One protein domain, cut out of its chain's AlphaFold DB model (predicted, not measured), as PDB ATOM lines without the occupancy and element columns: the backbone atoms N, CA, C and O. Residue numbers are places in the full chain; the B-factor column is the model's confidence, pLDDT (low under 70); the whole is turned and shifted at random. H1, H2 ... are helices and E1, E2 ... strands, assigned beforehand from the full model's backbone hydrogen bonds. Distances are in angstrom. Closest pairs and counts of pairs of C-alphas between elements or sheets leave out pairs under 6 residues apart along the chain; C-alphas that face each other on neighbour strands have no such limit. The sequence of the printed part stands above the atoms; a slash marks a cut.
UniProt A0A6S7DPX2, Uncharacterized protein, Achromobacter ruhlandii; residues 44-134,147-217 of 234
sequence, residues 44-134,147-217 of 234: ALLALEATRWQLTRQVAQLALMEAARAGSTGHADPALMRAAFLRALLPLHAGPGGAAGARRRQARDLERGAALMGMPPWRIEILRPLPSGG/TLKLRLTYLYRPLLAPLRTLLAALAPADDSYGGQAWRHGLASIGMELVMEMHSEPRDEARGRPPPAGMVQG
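This is residues 44 to 134 and 147 to 217 of the 234 residues of an uncharacterized protein of Achromobacter ruhlandii (UniProt A0A6S7DPX2). A twisted four-stranded sheet is covered on one face by a helical hairpin, the long H1 and the shorter H2, and over part of its other face by the short H6: three layers, with helices on both faces of a sheet. H4 is off to one side, H5 packs on H6 beyond one end of the strands, and H7 lies toward the other end. The printed part has 162 residues, with named elements in the order H1 H2 H3 H4 E1 E2 H5 H6 E3 H7 E4; the sheet, E3 E2 E1 E4, is mixed, and so is the class, helices and strands. The whole is compact, with a radius of gyration of the C-alphas of 16.7 A and spans of 54 by 42 by 26 A.

H1, residues 44 to 73, and H2, residues 78 to 88, form a hairpin at a steep tilt of 39 degrees, opposite ways; their closest C-alphas, those of Ala 67 and Met 81, are 4.3 A apart. H3, residues 90 to 93, touches H4, residues 98 to 117; their closest C-alphas are His 93 and Ala 102, 4.8 A. H4 only grazes the sheet, with residues 110 to 114. E1, residues 122 to 127, and E2, residues 147 to 156, are antiparallel, with N 125 and O 151 within hydrogen-bond range at 2.8 A. H5, residues 161 to 169, touches H6, residues 177 to 183; their closest C-alphas are Ala 168 and Arg 183, 4.1 A. E3, residues 187 to 196, is antiparallel to E2, with N 152 and O 191 at 2.8 A. H7, residues 203 to 206, is not on the sheet. E4, residues 214 to 216, is parallel to E1, with N 126 and O 215 at 2.8 A. E3, H7 and E4 form a split strand-helix-strand unit, its strands running the same way with E2 and E1 between them; its crossover is right-handed. H1 lies over E3 and E2 at a height over the sheet of 8.2 A; H2 is on the same face, H6 on the opposite face at 8.8 A. Every O i to N i+4 pair is within hydrogen-bond range in H1, H2, H4, H5 and H6; H3 and H7 are too short for one.

H1 begins at C-alpha 44 (374.931, 220.052, 517.037) and is 43.9 A long. H4 measures 28.6 A, E2 28.3 A and E3 30.1 A. E4 ends at C-alpha 216 (350.988, 230.795, 548.609).

The two C-alphas farthest apart, Ala 44 and Gly 134, are 56.0 A apart. Residues 135 to 146 are not printed; C-alphas 134 and 147 are 13.7 A apart across the cut. Of the links printed whole, none is long. Residues 128 to 134 and 199 to 208 have pLDDT under 70.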
ATOM      1  N   ALA A  44     376.231 220.657 517.319       96.75
ATOM      2  CA  ALA A  44     374.931 220.052 517.037       96.75
ATOM      3  C   ALA A  44     374.210 219.590 518.317       96.75
ATOM      4  O   ALA A  44     373.012 219.823 518.475       96.75
ATOM      5  N   LEU A  45     374.934 218.985 519.267       96.50
ATOM      6  CA  LEU A  45     374.385 218.585 520.566       96.50
ATOM      7  C   LEU A  45     373.952 219.793 521.409       96.50
ATOM      8  O   LEU A  45     372.888 219.761 522.031       96.50
ATOM      9  N   LEU A  46     374.742 220.870 521.408       94.56
ATOM     10  CA  LEU A  46     374.384 222.122 522.080       94.56
ATOM     11  C   LEU A  46     373.162 222.785 521.437       94.56
ATOM     12  O   LEU A  46     372.282 223.263 522.152       94.56
ATOM     13  N   ALA A  47     373.066 222.776 520.106       96.56
ATOM     14  CA  ALA A  47     371.893 223.276 519.395       96.56
ATOM     15  C   ALA A  47     370.638 222.464 519.755       96.56
ATOM     16  O   ALA A  47     369.597 223.049 520.047       96.56
ATOM     17  N   LEU A  48     370.745 221.131 519.829       96.12
ATOM     18  CA  LEU A  48     369.644 220.261 520.248       96.12
ATOM     19  C   LEU A  48     369.169 220.575 521.677       96.12
ATOM     20  O   LEU A  48     367.963 220.649 521.924       96.12
ATOM     21  N   GLU A  49     370.098 220.793 522.611       95.94
ATOM     22  CA  GLU A  49     369.772 221.255 523.965       95.94
ATOM     23  C   GLU A  49     369.063 222.605 523.958       95.94
ATOM     24  O   GLU A  49     368.032 222.761 524.612       95.94
ATOM     25  N   ALA A  50     369.570 223.569 523.186       95.00
ATOM     26  CA  ALA A  50     368.973 224.894 523.084       95.00
ATOM     27  C   ALA A  50     367.539 224.823 522.537       95.00
ATOM     28  O   ALA A  50     366.634 225.440 523.102       95.00
ATOM     29  N   THR A  51     367.300 224.018 521.497       96.25
ATOM     30  CA  THR A  51     365.957 223.782 520.955       96.25
ATOM     31  C   THR A  51     365.041 223.148 521.998       96.25
ATOM     32  O   THR A  51     363.913 223.607 522.183       96.25
ATOM     33  N   ARG A  52     365.506 222.123 522.723       94.38
ATOM     34  CA  ARG A  52     364.688 221.450 523.742       94.38
ATOM     35  C   ARG A  52     364.376 222.369 524.925       94.38
ATOM     36  O   ARG A  52     363.255 222.354 525.440       94.38
ATOM     37  N   TRP A  53     365.341 223.187 525.335       93.75
ATOM     38  CA  TRP A  53     365.161 224.207 526.361       93.75
ATOM     39  C   TRP A  53     364.127 225.256 525.932       93.75
ATOM     40  O   TRP A  53     363.201 225.540 526.693       93.75
ATOM     41  N   GLN A  54     364.216 225.764 524.697       95.38
ATOM     42  CA  GLN A  54     363.249 226.721 524.147       95.38
ATOM     43  C   GLN A  54     361.840 226.135 524.032       95.38
ATOM     44  O   GLN A  54     360.883 226.759 524.489       95.38
ATOM     45  N   LEU A  55     361.702 224.910 523.516       94.94
ATOM     46  CA  LEU A  55     360.421 224.196 523.473       94.94
ATOM     47  C   LEU A  55     359.816 224.072 524.880       94.94
ATOM     48  O   LEU A  55     358.642 224.369 525.093       94.94
ATOM     49  N   THR A  56     360.632 223.669 525.858       94.81
ATOM     50  CA  THR A  56     360.199 223.541 527.256       94.81
ATOM     51  C   THR A  56     359.719 224.878 527.809       94.81
ATOM     52  O   THR A  56     358.683 224.928 528.467       94.81
ATOM     53  N   ARG A  57     360.435 225.969 527.513       95.06
ATOM     54  CA  ARG A  57     360.062 227.319 527.938       95.06
ATOM     55  C   ARG A  57     358.712 227.742 527.356       95.06
ATOM     56  O   ARG A  57     357.859 228.184 528.119       95.06
ATOM     57  N   GLN A  58     358.494 227.540 526.057       96.50
ATOM     58  CA  GLN A  58     357.230 227.874 525.393       96.50
ATOM     59  C   GLN A  58     356.051 227.076 525.967       96.50
ATOM     60  O   GLN A  58     355.018 227.654 526.306       96.50
ATOM     61  N   VAL A  59     356.209 225.759 526.145       96.19
ATOM     62  CA  VAL A  59     355.146 224.916 526.720       96.19
ATOM     63  C   VAL A  59     354.890 225.262 528.187       96.19
ATOM     64  O   VAL A  59     353.738 225.289 528.612       96.19
ATOM     65  N   ALA A  60     355.926 225.581 528.966       95.12
ATOM     66  CA  ALA A  60     355.763 226.022 530.348       95.12
ATOM     67  C   ALA A  60     355.041 227.380 530.447       95.12
ATOM     68  O   ALA A  60     354.213 227.551 531.338       95.12
ATOM     69  N   GLN A  61     355.290 228.311 529.518       95.19
ATOM     70  CA  GLN A  61     354.556 229.580 529.436       95.19
ATOM     71  C   GLN A  61     353.079 229.353 529.111       95.19
ATOM     72  O   GLN A  61     352.215 229.892 529.802       95.19
ATOM     73  N   LEU A  62     352.779 228.508 528.120       96.81
ATOM     74  CA  LEU A  62     351.404 228.108 527.814       96.81
ATOM     75  C   LEU A  62     350.728 227.460 529.027       96.81
ATOM     76  O   LEU A  62     349.614 227.826 529.389       96.81
ATOM     77  N   ALA A  63     351.420 226.538 529.693       96.81
ATOM     78  CA  ALA A  63     350.895 225.865 530.869       96.81
ATOM     79  C   ALA A  63     350.631 226.830 532.029       96.81
ATOM     80  O   ALA A  63     349.638 226.664 532.737       96.81
ATOM     81  N   LEU A  64     351.477 227.848 532.217       95.56
ATOM     82  CA  LEU A  64     351.248 228.889 533.216       95.56
ATOM     83  C   LEU A  64     350.027 229.751 532.871       95.56
ATOM     84  O   LEU A  64     349.260 230.083 533.771       95.56
ATOM     85  N   MET A  65     349.818 230.073 531.591       95.88
ATOM     86  CA  MET A  65     348.612 230.776 531.139       95.88
ATOM     87  C   MET A  65     347.344 229.952 531.390       95.88
ATOM     88  O   MET A  65     346.371 230.484 531.918       95.88
ATOM     89  N   GLU A  66     347.359 228.648 531.100       96.00
ATOM     90  CA  GLU A  66     346.229 227.751 531.390       96.00
ATOM     91  C   GLU A  66     345.970 227.610 532.897       96.00
ATOM     92  O   GLU A  66     344.823 227.618 533.349       96.00
ATOM     93  N   ALA A  67     347.033 227.548 533.703       94.38
ATOM     94  CA  ALA A  67     346.923 227.559 535.158       94.38
ATOM     95  C   ALA A  67     346.288 228.858 535.665       94.38
ATOM     96  O   ALA A  67     345.397 228.821 536.511       94.38
ATOM     97  N   ALA A  68     346.711 230.002 535.124       91.31
ATOM     98  CA  ALA A  68     346.133 231.294 535.452       91.31
ATOM     99  C   ALA A  68     344.650 231.334 535.071       91.31
ATOM    100  O   ALA A  68     343.832 231.693 535.916       91.31
ATOM    101  N   ARG A  69     344.282 230.894 533.860       90.81
ATOM    102  CA  ARG A  69     342.890 230.838 533.374       90.81
ATOM    103  C   ARG A  69     341.985 229.985 534.262       90.81
ATOM    104  O   ARG A  69     340.856 230.372 534.570       90.81
ATOM    105  N   ALA A  70     342.486 228.837 534.706       91.75
ATOM    106  CA  ALA A  70     341.783 228.007 535.675       91.75
ATOM    107  C   ALA A  70     341.637 228.722 537.028       91.75
ATOM    108  O   ALA A  70     340.593 228.619 537.660       91.75
ATOM    109  N   GLY A  71     342.639 229.497 537.451       87.19
ATOM    110  CA  GLY A  71     342.576 230.311 538.664       87.19
ATOM    111  C   GLY A  71     341.595 231.484 538.573       87.19
ATOM    112  O   GLY A  71     340.878 231.743 539.534       87.19
ATOM    113  N   SER A  72     341.499 232.173 537.432       85.19
ATOM    114  CA  SER A  72     340.604 233.334 537.292       85.19
ATOM    115  C   SER A  72     339.128 232.980 537.239       85.19
ATOM    116  O   SER A  72     338.309 233.825 537.593       85.19
ATOM    117  N   THR A  73     338.786 231.766 536.808       87.56
ATOM    118  CA  THR A  73     337.406 231.249 536.774       87.56
ATOM    119  C   THR A  73     337.099 230.326 537.959       87.56
ATOM    120  O   THR A  73     335.962 230.235 538.411       87.56
ATOM    121  N   GLY A  74     338.123 229.669 538.505       83.50
ATOM    122  CA  GLY A  74     338.053 228.750 539.637       83.50
ATOM    123  C   GLY A  74     338.336 229.395 540.993       83.50
ATOM    124  O   GLY A  74     338.802 228.691 541.884       83.50
ATOM    125  N   HIS A  75     338.093 230.700 541.165       80.88
ATOM    126  CA  HIS A  75     338.206 231.396 542.459       80.88
ATOM    127  C   HIS A  75     339.596 231.259 543.114       80.88
ATOM    128  O   HIS A  75     339.717 231.153 544.335       80.88
ATOM    129  N   ALA A  76     340.642 231.235 542.285       80.88
ATOM    130  CA  ALA A  76     342.036 231.000 542.658       80.88
ATOM    131  C   ALA A  76     342.303 229.666 543.394       80.88
ATOM    132  O   ALA A  76     343.250 229.587 544.178       80.88
ATOM    133  N   ASP A  77     341.522 228.607 543.129       84.88
ATOM    134  CA  ASP A  77     341.767 227.272 543.695       84.88
ATOM    135  C   ASP A  77     343.107 226.672 543.199       84.88
ATOM    136  O   ASP A  77     343.237 226.314 542.017       84.88
ATOM    137  N   PRO A  78     344.101 226.468 544.091       87.81
ATOM    138  CA  PRO A  78     345.400 225.920 543.716       87.81
ATOM    139  C   PRO A  78     345.338 224.507 543.116       87.81
ATOM    140  O   PRO A  78     346.230 224.126 542.352       87.81
ATOM    141  N   ALA A  79     344.322 223.705 543.455       89.88
ATOM    142  CA  ALA A  79     344.162 222.353 542.924       89.88
ATOM    143  C   ALA A  79     343.753 222.371 541.444       89.88
ATOM    144  O   ALA A  79     344.358 221.657 540.636       89.88
ATOM    145  N   LEU A  80     342.795 223.229 541.078       90.75
ATOM    146  CA  LEU A  80     342.365 223.420 539.689       90.75
ATOM    147  C   LEU A  80     343.493 223.998 538.832       90.75
ATOM    148  O   LEU A  80     343.773 223.484 537.747       90.75
ATOM    149  N   MET A  81     344.200 225.002 539.352       91.50
ATOM    150  CA  MET A  81     345.352 225.603 538.676       91.50
ATOM    151  C   MET A  81     346.452 224.573 538.400       91.50
ATOM    152  O   MET A  81     346.958 224.481 537.281       91.50
ATOM    153  N   ARG A  82     346.790 223.743 539.398       93.75
ATOM    154  CA  ARG A  82     347.766 222.656 539.238       93.75
ATOM    155  C   ARG A  82     347.318 221.639 538.190       93.75
ATOM    156  O   ARG A  82     348.139 221.198 537.388       93.75
ATOM    157  N   ALA A  83     346.050 221.237 538.202       94.50
ATOM    158  CA  ALA A  83     345.533 220.263 537.246       94.50
ATOM    159  C   ALA A  83     345.612 220.793 535.803       94.50
ATOM    160  O   ALA A  83     346.073 220.073 534.912       94.50
ATOM    161  N   ALA A  84     345.232 222.057 535.586       95.81
ATOM    162  CA  ALA A  84     345.350 222.732 534.295       95.81
ATOM    163  C   ALA A  84     346.814 222.832 533.836       95.81
ATOM    164  O   ALA A  84     347.135 222.427 532.718       95.81
ATOM    165  N   PHE A  85     347.714 223.247 534.734       96.06
ATOM    166  CA  PHE A  85     349.154 223.312 534.479       96.06
ATOM    167  C   PHE A  85     349.727 221.963 534.023       96.06
ATOM    168  O   PHE A  85     350.347 221.853 532.965       96.06
ATOM    169  N   LEU A  86     349.491 220.902 534.804       95.12
ATOM    170  CA  LEU A  86     350.014 219.570 534.501       95.12
ATOM    171  C   LEU A  86     349.443 219.019 533.191       95.12
ATOM    172  O   LEU A  86     350.169 218.379 532.430       95.12
ATOM    173  N   ARG A  87     348.172 219.298 532.890       95.81
ATOM    174  CA  ARG A  87     347.554 218.901 531.622       95.81
ATOM    175  C   ARG A  87     348.196 219.610 530.429       95.81
ATOM    176  O   ARG A  87     348.472 218.956 529.426       95.81
ATOM    177  N   ALA A  88     348.466 220.906 530.544       96.25
ATOM    178  CA  ALA A  88     349.097 221.692 529.488       96.25
ATOM    179  C   ALA A  88     350.573 221.313 529.248       96.25
ATOM    180  O   ALA A  88     351.080 221.502 528.149       96.25
ATOM    181  N   LEU A  89     351.243 220.699 530.231       95.25
ATOM    182  CA  LEU A  89     352.604 220.154 530.099       95.25
ATOM    183  C   LEU A  89     352.689 218.783 529.394       95.25
ATOM    184  O   LEU A  89     353.791 218.289 529.129       95.25
ATOM    185  N   LEU A  90     351.561 218.134 529.085       94.75
ATOM    186  CA  LEU A  90     351.554 216.817 528.431       94.75
ATOM    187  C   LEU A  90     352.288 216.749 527.078       94.75
ATOM    188  O   LEU A  90     352.895 215.705 526.828       94.75
ATOM    189  N   PRO A  91     352.305 217.795 526.224       94.19
ATOM    190  CA  PRO A  91     353.046 217.767 524.963       94.19
ATOM    191  C   PRO A  91     354.544 217.483 525.131       94.19
ATOM    192  O   PRO A  91     355.115 216.779 524.304       94.19
ATOM    193  N   LEU A  92     355.172 217.918 526.234       92.38
ATOM    194  CA  LEU A  92     356.584 217.605 526.523       92.38
ATOM    195  C   LEU A  92     356.833 216.111 526.780       92.38
ATOM    196  O   LEU A  92     357.967 215.645 526.709       92.38
ATOM    197  N   HIS A  93     355.771 215.365 527.073       93.38
ATOM    198  CA  HIS A  93     355.804 213.944 527.395       93.38
ATOM    199  C   HIS A  93     355.121 213.103 526.304       93.38
ATOM    200  O   HIS A  93     354.823 211.924 526.523       93.38
ATOM    201  N   ALA A  94     354.856 213.676 525.125       91.75
ATOM    202  CA  ALA A  94     354.270 212.966 523.992       91.75
ATOM    203  C   ALA A  94     355.142 211.777 523.536       91.75
ATOM    204  O   ALA A  94     356.322 211.665 523.858       91.75
ATOM    205  N   GLY A  95     354.527 210.815 522.854       89.69
ATOM    206  CA  GLY A  95     355.177 209.579 522.417       89.69
ATOM    207  C   GLY A  95     354.147 208.542 521.966       89.69
ATOM    208  O   GLY A  95     352.948 208.810 522.056       89.69
ATOM    209  N   PRO A  96     354.572 207.335 521.557       85.56
ATOM    210  CA  PRO A  96     353.739 206.403 520.785       85.56
ATOM    211  C   PRO A  96     352.471 205.918 521.510       85.56
ATOM    212  O   PRO A  96     351.480 205.588 520.877       85.56
ATOM    213  N   GLY A  97     352.453 205.932 522.846       86.94
ATOM    214  CA  GLY A  97     351.290 205.532 523.658       86.94
ATOM    215  C   GLY A  97     350.177 206.583 523.809       86.94
ATOM    216  O   GLY A  97     349.411 206.497 524.772       86.94
ATOM    217  N   GLY A  98     350.138 207.611 522.956       91.88
ATOM    218  CA  GLY A  98     349.135 208.681 522.994       91.88
ATOM    219  C   GLY A  98     349.083 209.442 524.327       91.88
ATOM    220  O   GLY A  98     350.062 209.506 525.077       91.88
ATOM    221  N   ALA A  99     347.915 210.008 524.651       91.69
ATOM    222  CA  ALA A  99     347.722 210.831 525.850       91.69
ATOM    223  C   ALA A  99     347.921 210.052 527.165       91.69
ATOM    224  O   ALA A  99     348.519 210.567 528.110       91.69
ATOM    225  N   ALA A 100     347.467 208.795 527.234       92.25
ATOM    226  CA  ALA A 100     347.659 207.951 528.414       92.25
ATOM    227  C   ALA A 100     349.143 207.615 528.636       92.25
ATOM    228  O   ALA A 100     349.638 207.667 529.763       92.25
ATOM    229  N   GLY A 101     349.879 207.329 527.556       94.56
ATOM    230  CA  GLY A 101     351.328 207.157 527.604       94.56
ATOM    231  C   GLY A 101     352.057 208.428 528.044       94.56
ATOM    232  O   GLY A 101     352.996 208.336 528.834       94.56
ATOM    233  N   ALA A 102     351.602 209.599 527.588       95.06
ATOM    234  CA  ALA A 102     352.178 210.883 527.984       95.06
ATOM    235  C   ALA A 102     351.998 211.166 529.478       95.06
ATOM    236  O   ALA A 102     352.968 211.506 530.149       95.06
ATOM    237  N   ARG A 103     350.803 210.910 530.029       94.62
ATOM    238  CA  ARG A 103     350.543 211.021 531.476       94.62
ATOM    239  C   ARG A 103     351.445 210.103 532.299       94.62
ATOM    240  O   ARG A 103     351.995 210.533 533.305       94.62
ATOM    241  N   ARG A 104     351.648 208.855 531.858       94.88
ATOM    242  CA  ARG A 104     352.554 207.912 532.541       94.88
ATOM    243  C   ARG A 104     354.007 208.386 532.529       94.88
ATOM    244  O   ARG A 104     354.690 208.256 533.539       94.88
ATOM    245  N   ARG A 105     354.493 208.927 531.405       94.00
ATOM    246  CA  ARG A 105     355.851 209.492 531.316       94.00
ATOM    247  C   ARG A 105     356.002 210.726 532.196       94.00
ATOM    248  O   ARG A 105     356.950 210.783 532.966       94.00
ATOM    249  N   GLN A 106     355.025 211.628 532.157       94.12
ATOM    250  CA  GLN A 106     354.986 212.795 533.032       94.12
ATOM    251  C   GLN A 106     355.048 212.398 534.509       94.12
ATOM    252  O   GLN A 106     355.875 212.932 535.236       94.12
ATOM    253  N   ALA A 107     354.230 211.438 534.953       92.75
ATOM    254  CA  ALA A 107     354.253 210.968 536.339       92.75
ATOM    255  C   ALA A 107     355.646 210.456 536.745       92.75
ATOM    256  O   ALA A 107     356.195 210.911 537.745       92.75
ATOM    257  N   ARG A 108     356.267 209.611 535.912       93.38
ATOM    258  CA  ARG A 108     357.627 209.094 536.154       93.38
ATOM    259  C   ARG A 108     358.678 210.199 536.199       93.38
ATOM    260  O   ARG A 108     359.585 210.147 537.022       93.38
ATOM    261  N   ASP A 109     358.597 211.180 535.308       90.81
ATOM    262  CA  ASP A 109     359.570 212.273 535.261       90.81
ATOM    263  C   ASP A 109     359.409 213.224 536.455       90.81
ATOM    264  O   ASP A 109     360.409 213.666 537.025       90.81
ATOM    265  N   LEU A 110     358.173 213.452 536.912       90.38
ATOM    266  CA  LEU A 110     357.889 214.170 538.154       90.38
ATOM    267  C   LEU A 110     358.415 213.418 539.383       90.38
ATOM    268  O   LEU A 110     359.048 214.041 540.231       90.38
ATOM    269  N   GLU A 111     358.203 212.102 539.469       91.56
ATOM    270  CA  GLU A 111     358.728 211.250 540.547       91.56
ATOM    271  C   GLU A 111     360.258 211.259 540.582       91.56
ATOM    272  O   GLU A 111     360.854 211.449 541.639       91.56
ATOM    273  N   ARG A 112     360.912 211.135 539.420       89.94
ATOM    274  CA  ARG A 112     362.377 211.224 539.305       89.94
ATOM    275  C   ARG A 112     362.899 212.588 539.742       89.94
ATOM    276  O   ARG A 112     363.917 212.658 540.422       89.94
ATOM    277  N   GLY A 113     362.228 213.666 539.337       86.88
ATOM    278  CA  GLY A 113     362.569 215.020 539.772       86.88
ATOM    279  C   GLY A 113     362.406 215.188 541.283       86.88
ATOM    280  O   GLY A 113     363.299 215.714 541.946       86.88
ATOM    281  N   ALA A 114     361.310 214.663 541.833       88.19
ATOM    282  CA  ALA A 114     361.037 214.679 543.264       88.19
ATOM    283  C   ALA A 114     362.043 213.859 544.073       88.19
ATOM    284  O   ALA A 114     362.460 214.313 545.131       88.19
ATOM    285  N   ALA A 115     362.498 212.711 543.569       89.50
ATOM    286  CA  ALA A 115     363.536 211.914 544.216       89.50
ATOM    287  C   ALA A 115     364.892 212.641 544.280       89.50
ATOM    288  O   ALA A 115     365.642 212.444 545.230       89.50
ATOM    289  N   LEU A 116     365.204 213.495 543.296       86.12
ATOM    290  CA  LEU A 116     366.449 214.273 543.280       86.12
ATOM    291  C   LEU A 116     366.416 215.463 544.247       86.12
ATOM    292  O   LEU A 116     367.397 215.708 544.937       86.12
ATOM    293  N   MET A 117     365.306 216.206 544.274       83.50
ATOM    294  CA  MET A 117     365.189 217.478 545.005       83.50
ATOM    295  C   MET A 117     364.433 217.365 546.340       83.50
ATOM    296  O   MET A 117     364.349 218.340 547.085       83.50
ATOM    297  N   GLY A 118     363.796 216.226 546.620       84.00
ATOM    298  CA  GLY A 118     362.823 216.073 547.709       84.00
ATOM    299  C   GLY A 118     361.513 216.845 547.486       84.00
ATOM    300  O   GLY A 118     360.716 216.990 548.412       84.00
ATOM    301  N   MET A 119     361.288 217.386 546.282       83.38
ATOM    302  CA  MET A 119     360.117 218.195 545.927       83.38
ATOM    303  C   MET A 119     359.876 218.218 544.412       83.38
ATOM    304  O   MET A 119     360.804 217.937 543.652       83.38
ATOM    305  N   PRO A 120     358.656 218.552 543.943       87.69
ATOM    306  CA  PRO A 120     358.332 218.526 542.518       87.69
ATOM    307  C   PRO A 120     359.303 219.386 541.698       87.69
ATOM    308  O   PRO A 120     359.683 220.449 542.175       87.69
ATOM    309  N   PRO A 121     359.650 219.003 540.455       90.19
ATOM    310  CA  PRO A 121     360.607 219.729 539.611       90.19
ATOM    311  C   PRO A 121     360.045 221.038 539.024       90.19
ATOM    312  O   PRO A 121     360.494 221.529 537.995       90.19
ATOM    313  N   TRP A 122     359.028 221.615 539.650       92.31
ATOM    314  CA  TRP A 122     358.419 222.883 539.285       92.31
ATOM    315  C   TRP A 122     357.744 223.474 540.521       92.31
ATOM    316  O   TRP A 122     357.337 222.751 541.434       92.31
ATOM    317  N   ARG A 123     357.626 224.798 540.550       92.12
ATOM    318  CA  ARG A 123     356.979 225.527 541.635       92.12
ATOM    319  C   ARG A 123     356.206 226.713 541.095       92.12
ATOM    320  O   ARG A 123     356.800 227.544 540.421       92.12
ATOM    321  N   ILE A 124     354.928 226.814 541.431       91.38
ATOM    322  CA  ILE A 124     354.094 227.980 541.148       91.38
ATOM    323  C   ILE A 124     353.823 228.697 542.466       91.38
ATOM    324  O   ILE A 124     353.199 228.154 543.374       91.38
ATOM    325  N   GLU A 125     354.311 229.923 542.563       89.69
ATOM    326  CA  GLU A 125     354.036 230.845 543.650       89.69
ATOM    327  C   GLU A 125     352.851 231.727 543.260       89.69
ATOM    328  O   GLU A 125     352.884 232.417 542.236       89.69
ATOM    329  N   ILE A 126     351.805 231.711 544.078       86.38
ATOM    330  CA  ILE A 126     350.675 232.629 543.963       86.38
ATOM    331  C   ILE A 126     351.078 233.904 544.700       86.38
ATOM    332  O   ILE A 126     351.008 233.989 545.930       86.38
ATOM    333  N   LEU A 127     351.591 234.871 543.944       80.12
ATOM    334  CA  LEU A 127     352.031 236.156 544.459       80.12
ATOM    335  C   LEU A 127     350.797 237.036 544.691       80.12
ATOM    336  O   LEU A 127     349.991 237.268 543.794       80.12
ATOM    337  N   ARG A 128     350.647 237.523 545.922       58.31
ATOM    338  CA  ARG A 128     349.649 238.541 546.284       58.31
ATOM    339  C   ARG A 128     349.959 239.872 545.551       58.31
ATOM    340  O   ARG A 128     351.119 240.080 545.190       58.31
ATOM    341  N   PRO A 129     348.961 240.747 545.306       53.12
ATOM    342  CA  PRO A 129     348.022 241.236 546.313       53.12
ATOM    343  C   PRO A 129     346.592 240.751 546.075       53.12
ATOM    344  O   PRO A 129     346.062 240.829 544.979       53.12
ATOM    345  N   LEU A 130     345.952 240.257 547.126       49.25
ATOM    346  CA  LEU A 130     344.572 239.787 547.100       49.25
ATOM    347  C   LEU A 130     343.862 240.519 548.241       49.25
ATOM    348  O   LEU A 130     344.311 240.313 549.375       49.25
ATOM    349  N   PRO A 131     342.796 241.320 548.051       44.94
ATOM    350  CA  PRO A 131     342.296 242.108 546.907       44.94
ATOM    351  C   PRO A 131     342.775 243.587 546.964       44.94
ATOM    352  O   PRO A 131     343.424 243.983 547.934       44.94
ATOM    353  N   SER A 132     342.411 244.450 546.004       48.28
ATOM    354  CA  SER A 132     342.358 245.908 546.235       48.28
ATOM    355  C   SER A 132     341.175 246.239 547.154       48.28
ATOM    356  O   SER A 132     340.189 246.811 546.722       48.28
ATOM    357  N   GLY A 133     341.264 245.832 548.424       41.22
ATOM    358  CA  GLY A 133     340.267 246.115 549.458       41.22
ATOM    359  C   GLY A 133     338.935 245.386 549.260       41.22
ATOM    360  O   GLY A 133     338.315 245.427 548.200       41.22
ATOM    361  N   GLY A 134     338.446 244.729 550.312       47.59
ATOM    362  CA  GLY A 134     337.028 244.387 550.368       47.59
ATOM    363  C   GLY A 134     336.206 245.655 550.114       47.59
ATOM    364  O   GLY A 134     336.471 246.697 550.706       47.59
ATOM    365  N   THR A 147     343.658 241.258 540.518       74.75
ATOM    366  CA  THR A 147     344.749 240.713 539.696       74.75
ATOM    367  C   THR A 147     345.322 239.453 540.341       74.75
ATOM    368  O   THR A 147     345.573 239.398 541.543       74.75
ATOM    369  N   LEU A 148     345.543 238.413 539.538       83.19
ATOM    370  CA  LEU A 148     346.216 237.181 539.931       83.19
ATOM    371  C   LEU A 148     347.642 237.203 539.383       83.19
ATOM    372  O   LEU A 148     347.848 237.069 538.175       83.19
ATOM    373  N   LYS A 149     348.633 237.342 540.268       87.25
ATOM    374  CA  LYS A 149     350.047 237.253 539.895       87.25
ATOM    375  C   LYS A 149     350.598 235.868 540.226       87.25
ATOM    376  O   LYS A 149     350.616 235.448 541.378       87.25
ATOM    377  N   LEU A 150     351.091 235.160 539.217       91.00
ATOM    378  CA  LEU A 150     351.728 233.855 539.356       91.00
ATOM    379  C   LEU A 150     353.199 233.944 538.985       91.00
ATOM    380  O   LEU A 150     353.561 234.563 537.986       91.00
ATOM    381  N   ARG A 151     354.048 233.267 539.753       92.31
ATOM    382  CA  ARG A 151     355.448 233.043 539.401       92.31
ATOM    383  C   ARG A 151     355.727 231.557 539.309       92.31
ATOM    384  O   ARG A 151     355.599 230.847 540.297       92.31
ATOM    385  N   LEU A 152     356.148 231.092 538.141       94.38
ATOM    386  CA  LEU A 152     356.611 229.727 537.935       94.38
ATOM    387  C   LEU A 152     358.139 229.686 537.980       94.38
ATOM    388  O   LEU A 152     358.813 230.433 537.277       94.38
ATOM    389  N   THR A 153     358.674 228.748 538.753       93.56
ATOM    390  CA  THR A 153     360.051 228.267 538.640       93.56
ATOM    391  C   THR A 153     360.013 226.817 538.174       93.56
ATOM    392  O   THR A 153     359.665 225.923 538.944       93.56
ATOM    393  N   TYR A 154     360.344 226.573 536.909       92.88
ATOM    394  CA  TYR A 154     360.382 225.242 536.305       92.88
ATOM    395  C   TYR A 154     361.821 224.716 536.266       92.88
ATOM    396  O   TYR A 154     362.717 225.433 535.826       92.88
ATOM    397  N   LEU A 155     362.063 223.483 536.710       92.81
ATOM    398  CA  LEU A 155     363.392 222.873 536.685       92.81
ATOM    399  C   LEU A 155     363.546 222.025 535.421       92.81
ATOM    400  O   LEU A 155     362.948 220.960 535.273       92.81
ATOM    401  N   TYR A 156     364.369 222.511 534.500       92.19
ATOM    402  CA  TYR A 156     364.772 221.794 533.302       92.19
ATOM    403  C   TYR A 156     365.961 220.881 533.605       92.19
ATOM    404  O   TYR A 156     366.945 221.297 534.215       92.19
ATOM    405  N   ARG A 157     365.888 219.632 533.142       92.38
ATOM    406  CA  ARG A 157     366.993 218.676 533.219       92.38
ATOM    407  C   ARG A 157     367.678 218.582 531.853       92.38
ATOM    408  O   ARG A 157     367.067 218.018 530.943       92.38
ATOM    409  N   PRO A 158     368.927 219.058 531.713       92.31
ATOM    410  CA  PRO A 158     369.702 218.832 530.501       92.31
ATOM    411  C   PRO A 158     369.905 217.336 530.229       92.31
ATOM    412  O   PRO A 158     370.092 216.537 531.152       92.31
ATOM    413  N   LEU A 159     369.881 216.961 528.957       90.50
ATOM    414  CA  LEU A 159     370.277 215.654 528.434       90.50
ATOM    415  C   LEU A 159     371.789 215.454 528.511       90.50
ATOM    416  O   LEU A 159     372.247 214.364 528.853       90.50
ATOM    417  N   LEU A 160     372.564 216.494 528.194       93.44
ATOM    418  CA  LEU A 160     374.018 216.419 528.161       93.44
ATOM    419  C   LEU A 160     374.579 216.392 529.586       93.44
ATOM    420  O   LEU A 160     374.578 217.393 530.300       93.44
ATOM    421  N   ALA A 161     375.119 215.239 529.986       92.56
ATOM    422  CA  ALA A 161     375.834 215.064 531.249       92.56
ATOM    423  C   ALA A 161     376.902 216.145 531.537       92.56
ATOM    424  O   ALA A 161     376.880 216.665 532.653       92.56
ATOM    425  N   PRO A 162     377.777 216.559 530.588       93.06
ATOM    426  CA  PRO A 162     378.765 217.603 530.875       93.06
ATOM    427  C   PRO A 162     378.121 218.942 531.254       93.06
ATOM    428  O   PRO A 162     378.619 219.627 532.145       93.06
ATOM    429  N   LEU A 163     376.977 219.291 530.654       93.44
ATOM    430  CA  LEU A 163     376.253 220.513 530.999       93.44
ATOM    431  C   LEU A 163     375.691 220.449 532.426       93.44
ATOM    432  O   LEU A 163     375.713 221.442 533.144       93.44
ATOM    433  N   ARG A 164     375.248 219.268 532.877       94.12
ATOM    434  CA  ARG A 164     374.783 219.060 534.259       94.12
ATOM    435  C   ARG A 164     375.911 219.252 535.272       94.12
ATOM    436  O   ARG A 164     375.696 219.903 536.289       94.12
ATOM    437  N   THR A 165     377.100 218.719 534.985       94.12
ATOM    438  CA  THR A 165     378.286 218.900 535.834       94.12
ATOM    439  C   THR A 165     378.700 220.366 535.895       94.12
ATOM    440  O   THR A 165     378.987 220.876 536.973       94.12
ATOM    441  N   LEU A 166     378.667 221.063 534.756       93.88
ATOM    442  CA  LEU A 166     378.976 222.488 534.694       93.88
ATOM    443  C   LEU A 166     377.985 223.323 535.518       93.88
ATOM    444  O   LEU A 166     378.408 224.179 536.284       93.88
ATOM    445  N   LEU A 167     376.681 223.047 535.416       93.12
ATOM    446  CA  LEU A 167     375.664 223.724 536.230       93.12
ATOM    447  C   LEU A 167     375.872 223.490 537.730       93.12
ATOM    448  O   LEU A 167     375.734 224.427 538.511       93.12
ATOM    449  N   ALA A 168     376.240 222.269 538.127       92.12
ATOM    450  CA  ALA A 168     376.547 221.961 539.519       92.12
ATOM    451  C   ALA A 168     377.799 222.699 540.015       92.12
ATOM    452  O   ALA A 168     377.799 223.204 541.135       92.12
ATOM    453  N   ALA A 169     378.832 222.814 539.175       93.19
ATOM    454  CA  ALA A 169     380.053 223.553 539.493       93.19
ATOM    455  C   ALA A 169     379.833 225.075 539.570       93.19
ATOM    456  O   ALA A 169     380.479 225.747 540.368       93.19
ATOM    457  N   LEU A 170     378.912 225.616 538.766       92.94
ATOM    458  CA  LEU A 170     378.553 227.039 538.725       92.94
ATOM    459  C   LEU A 170     377.370 227.393 539.638       92.94
ATOM    460  O   LEU A 170     376.812 228.486 539.529       92.94
ATOM    461  N   ALA A 171     376.937 226.468 540.498       90.44
ATOM    462  CA  ALA A 171     375.755 226.667 541.317       90.44
ATOM    463  C   ALA A 171     375.935 227.869 542.265       90.44
ATOM    464  O   ALA A 171     376.938 227.938 542.980       90.44
ATOM    465  N   PRO A 172     374.959 228.793 542.330       85.94
ATOM    466  CA  PRO A 172     375.000 229.902 543.272       85.94
ATOM    467  C   PRO A 172     375.174 229.439 544.729       85.94
ATOM    468  O   PRO A 172     374.632 228.415 545.162       85.94
ATOM    469  N   ALA A 173     375.887 230.240 545.521       83.19
ATOM    470  CA  ALA A 173     376.079 230.023 546.956       83.19
ATOM    471  C   ALA A 173     374.850 230.443 547.794       83.19
ATOM    472  O   ALA A 173     374.992 230.890 548.927       83.19
ATOM    473  N   ASP A 174     373.644 230.326 547.235       83.31
ATOM    474  CA  ASP A 174     372.393 230.607 547.933       83.31
ATOM    475  C   ASP A 174     371.592 229.323 548.191       83.31
ATOM    476  O   ASP A 174     371.764 228.296 547.530       83.31
ATOM    477  N   ASP A 175     370.693 229.391 549.171       82.12
ATOM    478  CA  ASP A 175     369.774 228.296 549.497       82.12
ATOM    479  C   ASP A 175     368.434 228.440 548.764       82.12
ATOM    480  O   ASP A 175     367.400 227.903 549.196       82.12
ATOM    481  N   SER A 176     368.416 229.195 547.663       84.88
ATOM    482  CA  SER A 176     367.207 229.379 546.878       84.88
ATOM    483  C   SER A 176     366.812 228.071 546.195       84.88
ATOM    484  O   SER A 176     367.636 227.210 545.895       84.88
ATOM    485  N   TYR A 177     365.521 227.909 545.927       85.88
ATOM    486  CA  TYR A 177     364.989 226.757 545.209       85.88
ATOM    487  C   TYR A 177     365.695 226.556 543.854       85.88
ATOM    488  O   TYR A 177     366.001 225.425 543.481       85.88
ATOM    489  N   GLY A 178     366.011 227.654 543.155       85.81
ATOM    490  CA  GLY A 178     366.782 227.634 541.911       85.81
ATOM    491  C   GLY A 178     368.255 227.288 542.126       85.81
ATOM    492  O   GLY A 178     368.760 226.395 541.455       85.81
ATOM    493  N   GLY A 179     368.932 227.923 543.086       86.25
ATOM    494  CA  GLY A 179     370.344 227.657 543.382       86.25
ATOM    495  C   GLY A 179     370.600 226.210 543.805       86.25
ATOM    496  O   GLY A 179     371.535 225.568 543.327       86.25
ATOM    497  N   GLN A 180     369.704 225.633 544.609       88.00
ATOM    498  CA  GLN A 180     369.797 224.223 544.991       88.00
ATOM    499  C   GLN A 180     369.533 223.286 543.810       88.00
ATOM    500  O   GLN A 180     370.218 222.276 543.674       88.00
ATOM    501  N   ALA A 181     368.633 223.645 542.889       90.81
ATOM    502  CA  ALA A 181     368.437 222.879 541.661       90.81
ATOM    503  C   ALA A 181     369.715 222.798 540.807       90.81
ATOM    504  O   ALA A 181     370.035 221.724 540.287       90.81
ATOM    505  N   TRP A 182     370.494 223.883 540.727       91.69
ATOM    506  CA  TRP A 182     371.761 223.894 539.988       91.69
ATOM    507  C   TRP A 182     372.769 222.899 540.560       91.69
ATOM    508  O   TRP A 182     373.387 222.175 539.785       91.69
ATOM    509  N   ARG A 183     372.856 222.755 541.891       90.50
ATOM    510  CA  ARG A 183     373.729 221.758 542.554       90.50
ATOM    511  C   ARG A 183     373.397 220.314 542.164       90.50
ATOM    512  O   ARG A 183     374.280 219.464 542.150       90.50
ATOM    513  N   HIS A 184     372.149 220.040 541.780       90.69
ATOM    514  CA  HIS A 184     371.718 218.741 541.247       90.69
ATOM    515  C   HIS A 184     371.852 218.625 539.712       90.69
ATOM    516  O   HIS A 184     371.407 217.642 539.104       90.69
ATOM    517  N   GLY A 185     372.476 219.616 539.068       91.69
ATOM    518  CA  GLY A 185     372.644 219.703 537.621       91.69
ATOM    519  C   GLY A 185     371.336 219.987 536.881       91.69
ATOM    520  O   GLY A 185     371.148 219.489 535.768       91.69
ATOM    521  N   LEU A 186     370.408 220.714 537.512       92.44
ATOM    522  CA  LEU A 186     369.136 221.145 536.932       92.44
ATOM    523  C   LEU A 186     369.164 222.657 536.684       92.44
ATOM    524  O   LEU A 186     369.538 223.433 537.558       92.44
ATOM    525  N   ALA A 187     368.721 223.084 535.505       91.44
ATOM    526  CA  ALA A 187     368.611 224.497 535.162       91.44
ATOM    527  C   ALA A 187     367.231 225.038 535.562       91.44
ATOM    528  O   ALA A 187     366.203 224.442 535.247       91.44
ATOM    529  N   SER A 188     367.185 226.191 536.222       91.25
ATOM    530  CA  SER A 188     365.931 226.849 536.608       91.25
ATOM    531  C   SER A 188     365.436 227.812 535.524       91.25
ATOM    532  O   SER A 188     366.165 228.713 535.114       91.25
ATOM    533  N   ILE A 189     364.175 227.682 535.116       91.62
ATOM    534  CA  ILE A 189     363.469 228.607 534.222       91.62
ATOM    535  C   ILE A 189     362.429 229.362 535.052       91.62
ATOM    536  O   ILE A 189     361.449 228.774 535.506       91.62
ATOM    537  N   GLY A 190     362.654 230.659 535.263       90.19
ATOM    538  CA  GLY A 190     361.714 231.547 535.946       90.19
ATOM    539  C   GLY A 190     360.803 232.270 534.956       90.19
ATOM    540  O   GLY A 190     361.268 232.750 533.923       90.19
ATOM    541  N   MET A 191     359.516 232.370 535.271       92.56
ATOM    542  CA  MET A 191     358.565 233.200 534.531       92.56
ATOM    543  C   MET A 191     357.489 233.754 535.468       92.56
ATOM    544  O   MET A 191     357.098 233.097 536.432       92.56
ATOM    545  N   GLU A 192     357.015 234.962 535.183       92.12
ATOM    546  CA  GLU A 192     355.927 235.609 535.915       92.12
ATOM    547  C   GLU A 192     354.785 235.929 534.949       92.12
ATOM    548  O   GLU A 192     355.023 236.284 533.794       92.12
ATOM    549  N   LEU A 193     353.552 235.793 535.427       90.62
ATOM    550  CA  LEU A 193     352.336 236.112 534.692       90.62
ATOM    551  C   LEU A 193     351.382 236.867 535.617       90.62
ATOM    552  O   LEU A 193     351.194 236.471 536.766       90.62
ATOM    553  N   VAL A 194     350.776 237.936 535.113       88.06
ATOM    554  CA  VAL A 194     349.697 238.669 535.785       88.06
ATOM    555  C   VAL A 194     348.447 238.520 534.933       88.06
ATOM    556  O   VAL A 194     348.530 238.621 533.710       88.06
ATOM    557  N   MET A 195     347.307 238.254 535.561       86.00
ATOM    558  CA  MET A 195     346.049 238.088 534.845       86.00
ATOM    559  C   MET A 195     344.861 238.587 535.664       86.00
ATOM    560  O   MET A 195     344.812 238.374 536.872       86.00
ATOM    561  N   GLU A 196     343.887 239.203 535.002       82.69
ATOM    562  CA  GLU A 196     342.653 239.674 535.636       82.69
ATOM    563  C   GLU A 196     341.756 238.506 536.083       82.69
ATOM    564  O   GLU A 196     341.513 237.538 535.346       82.69
ATOM    565  N   MET A 197     341.240 238.599 537.305       77.25
ATOM    566  CA  MET A 197     340.298 237.643 537.868       77.25
ATOM    567  C   MET A 197     338.879 237.951 537.394       77.25
ATOM    568  O   MET A 197     338.415 239.085 537.448       77.25
ATOM    569  N   HIS A 198     338.188 236.903 536.946       74.94
ATOM    570  CA  HIS A 198     336.789 236.957 536.512       74.94
ATOM    571  C   HIS A 198     335.831 236.404 537.583       74.94
ATOM    572  O   HIS A 198     334.618 236.435 537.409       74.94
ATOM    573  N   SER A 199     336.379 235.877 538.679       67.88
ATOM    574  CA  SER A 199     335.665 235.370 539.851       67.88
ATOM    575  C   SER A 199     336.300 235.951 541.110       67.88
ATOM    576  O   SER A 199     337.483 236.291 541.101       67.88
ATOM    577  N   GLU A 200     335.532 236.084 542.187       66.06
ATOM    578  CA  GLU A 200     336.086 236.484 543.481       66.06
ATOM    579  C   GLU A 200     336.877 235.316 544.100       66.06
ATOM    580  O   GLU A 200     336.504 234.155 543.929       66.06
ATOM    581  N   PRO A 201     337.993 235.562 544.801       64.19
ATOM    582  CA  PRO A 201     338.733 234.494 545.463       64.19
ATOM    583  C   PRO A 201     337.928 233.901 546.627       64.19
ATOM    584  O   PRO A 201     337.336 234.633 547.416       64.19
ATOM    585  N   ARG A 202     337.954 232.573 546.790       65.75
ATOM    586  CA  ARG A 202     337.355 231.928 547.970       65.75
ATOM    587  C   ARG A 202     338.308 231.971 549.161       65.75
ATOM    588  O   ARG A 202     339.398 231.402 549.109       65.75
ATOM    589  N   ASP A 203     337.847 232.524 550.279       58.53
ATOM    590  CA  ASP A 203     338.597 232.520 551.543       58.53
ATOM    591  C   ASP A 203     338.810 231.113 552.120       58.53
ATOM    592  O   ASP A 203     339.811 230.853 552.785       58.53
ATOM    593  N   GLU A 204     337.936 230.163 551.792       53.78
ATOM    594  CA  GLU A 204     338.019 228.767 552.242       53.78
ATOM    595  C   GLU A 204     339.274 228.036 551.718       53.78
ATOM    596  O   GLU A 204     339.828 227.161 552.387       53.78
ATOM    597  N   ALA A 205     339.802 228.441 550.554       56.81
ATOM    598  CA  ALA A 205     341.046 227.896 550.002       56.81
ATOM    599  C   ALA A 205     342.296 228.324 550.799       56.81
ATOM    600  O   ALA A 205     343.371 227.742 550.637       56.81
ATOM    601  N   ARG A 206     342.169 229.324 551.680       59.12
ATOM    602  CA  ARG A 206     343.273 229.910 552.450       59.12
ATOM    603  C   ARG A 206     343.734 229.009 553.605       59.12
ATOM    604  O   ARG A 206     344.900 229.068 553.977       59.12
ATOM    605  N   GLY A 207     342.854 228.144 554.120       58.34
ATOM    606  CA  GLY A 207     343.157 227.209 555.216       58.34
ATOM    607  C   GLY A 207     343.613 225.811 554.777       58.34
ATOM    608  O   GLY A 207     344.083 225.030 555.604       58.34
ATOM    609  N   ARG A 208     343.487 225.462 553.488       67.56
ATOM    610  CA  ARG A 208     343.872 224.136 552.984       67.56
ATOM    611  C   ARG A 208     345.360 224.121 552.615       67.56
ATOM    612  O   ARG A 208     345.814 225.044 551.934       67.56
ATOM    613  N   PRO A 209     346.131 223.080 552.993       70.50
ATOM    614  CA  PRO A 209     347.508 222.960 552.535       70.50
ATOM    615  C   PRO A 209     347.530 222.954 550.999       70.50
ATOM    616  O   PRO A 209     346.789 222.177 550.382       70.50
ATOM    617  N   PRO A 210     348.342 223.815 550.362       75.56
ATOM    618  CA  PRO A 210     348.403 223.857 548.915       75.56
ATOM    619  C   PRO A 210     348.931 222.515 548.385       75.56
ATOM    620  O   PRO A 210     349.766 221.866 549.025       75.56
ATOM    621  N   PRO A 211     348.454 222.070 547.214       85.31
ATOM    622  CA  PRO A 211     348.931 220.838 546.617       85.31
ATOM    623  C   PRO A 211     350.419 220.959 546.264       85.31
ATOM    624  O   PRO A 211     350.916 222.047 545.976       85.31
ATOM    625  N   ALA A 212     351.126 219.828 546.232       85.12
ATOM    626  CA  ALA A 212     352.560 219.793 545.947       85.12
ATOM    627  C   ALA A 212     352.927 220.606 544.687       85.12
ATOM    628  O   ALA A 212     352.345 220.403 543.617       85.12
ATOM    629  N   GLY A 213     353.904 221.506 544.830       85.81
ATOM    630  CA  GLY A 213     354.367 222.409 543.771       85.81
ATOM    631  C   GLY A 213     353.644 223.760 543.727       85.81
ATOM    632  O   GLY A 213     354.155 224.681 543.098       85.81
ATOM    633  N   MET A 214     352.515 223.927 544.421       88.31
ATOM    634  CA  MET A 214     351.863 225.228 544.608       88.31
ATOM    635  C   MET A 214     352.287 225.832 545.950       88.31
ATOM    636  O   MET A 214     352.323 225.142 546.967       88.31
ATOM    637  N   VAL A 215     352.593 227.125 545.965       86.69
ATOM    638  CA  VAL A 215     352.961 227.870 547.174       86.69
ATOM    639  C   VAL A 215     352.159 229.161 547.224       86.69
ATOM    640  O   VAL A 215     352.045 229.862 546.221       86.69
ATOM    641  N   GLN A 216     351.606 229.490 548.391       81.06
ATOM    642  CA  GLN A 216     350.988 230.795 548.609       81.06
ATOM    643  C   GLN A 216     352.046 231.812 549.051       81.06
ATOM    644  O   GLN A 216     352.811 231.553 549.978       81.06
ATOM    645  N   GLY A 217     352.065 232.982 548.412       80.12
ATOM    646  CA  GLY A 217     353.026 234.044 548.697       80.12
ATOM    647  C   GLY A 217     354.392 233.847 548.037       80.12
ATOM    648  O   GLY A 217     354.679 232.825 547.412       80.12
TER     649      GLY A 217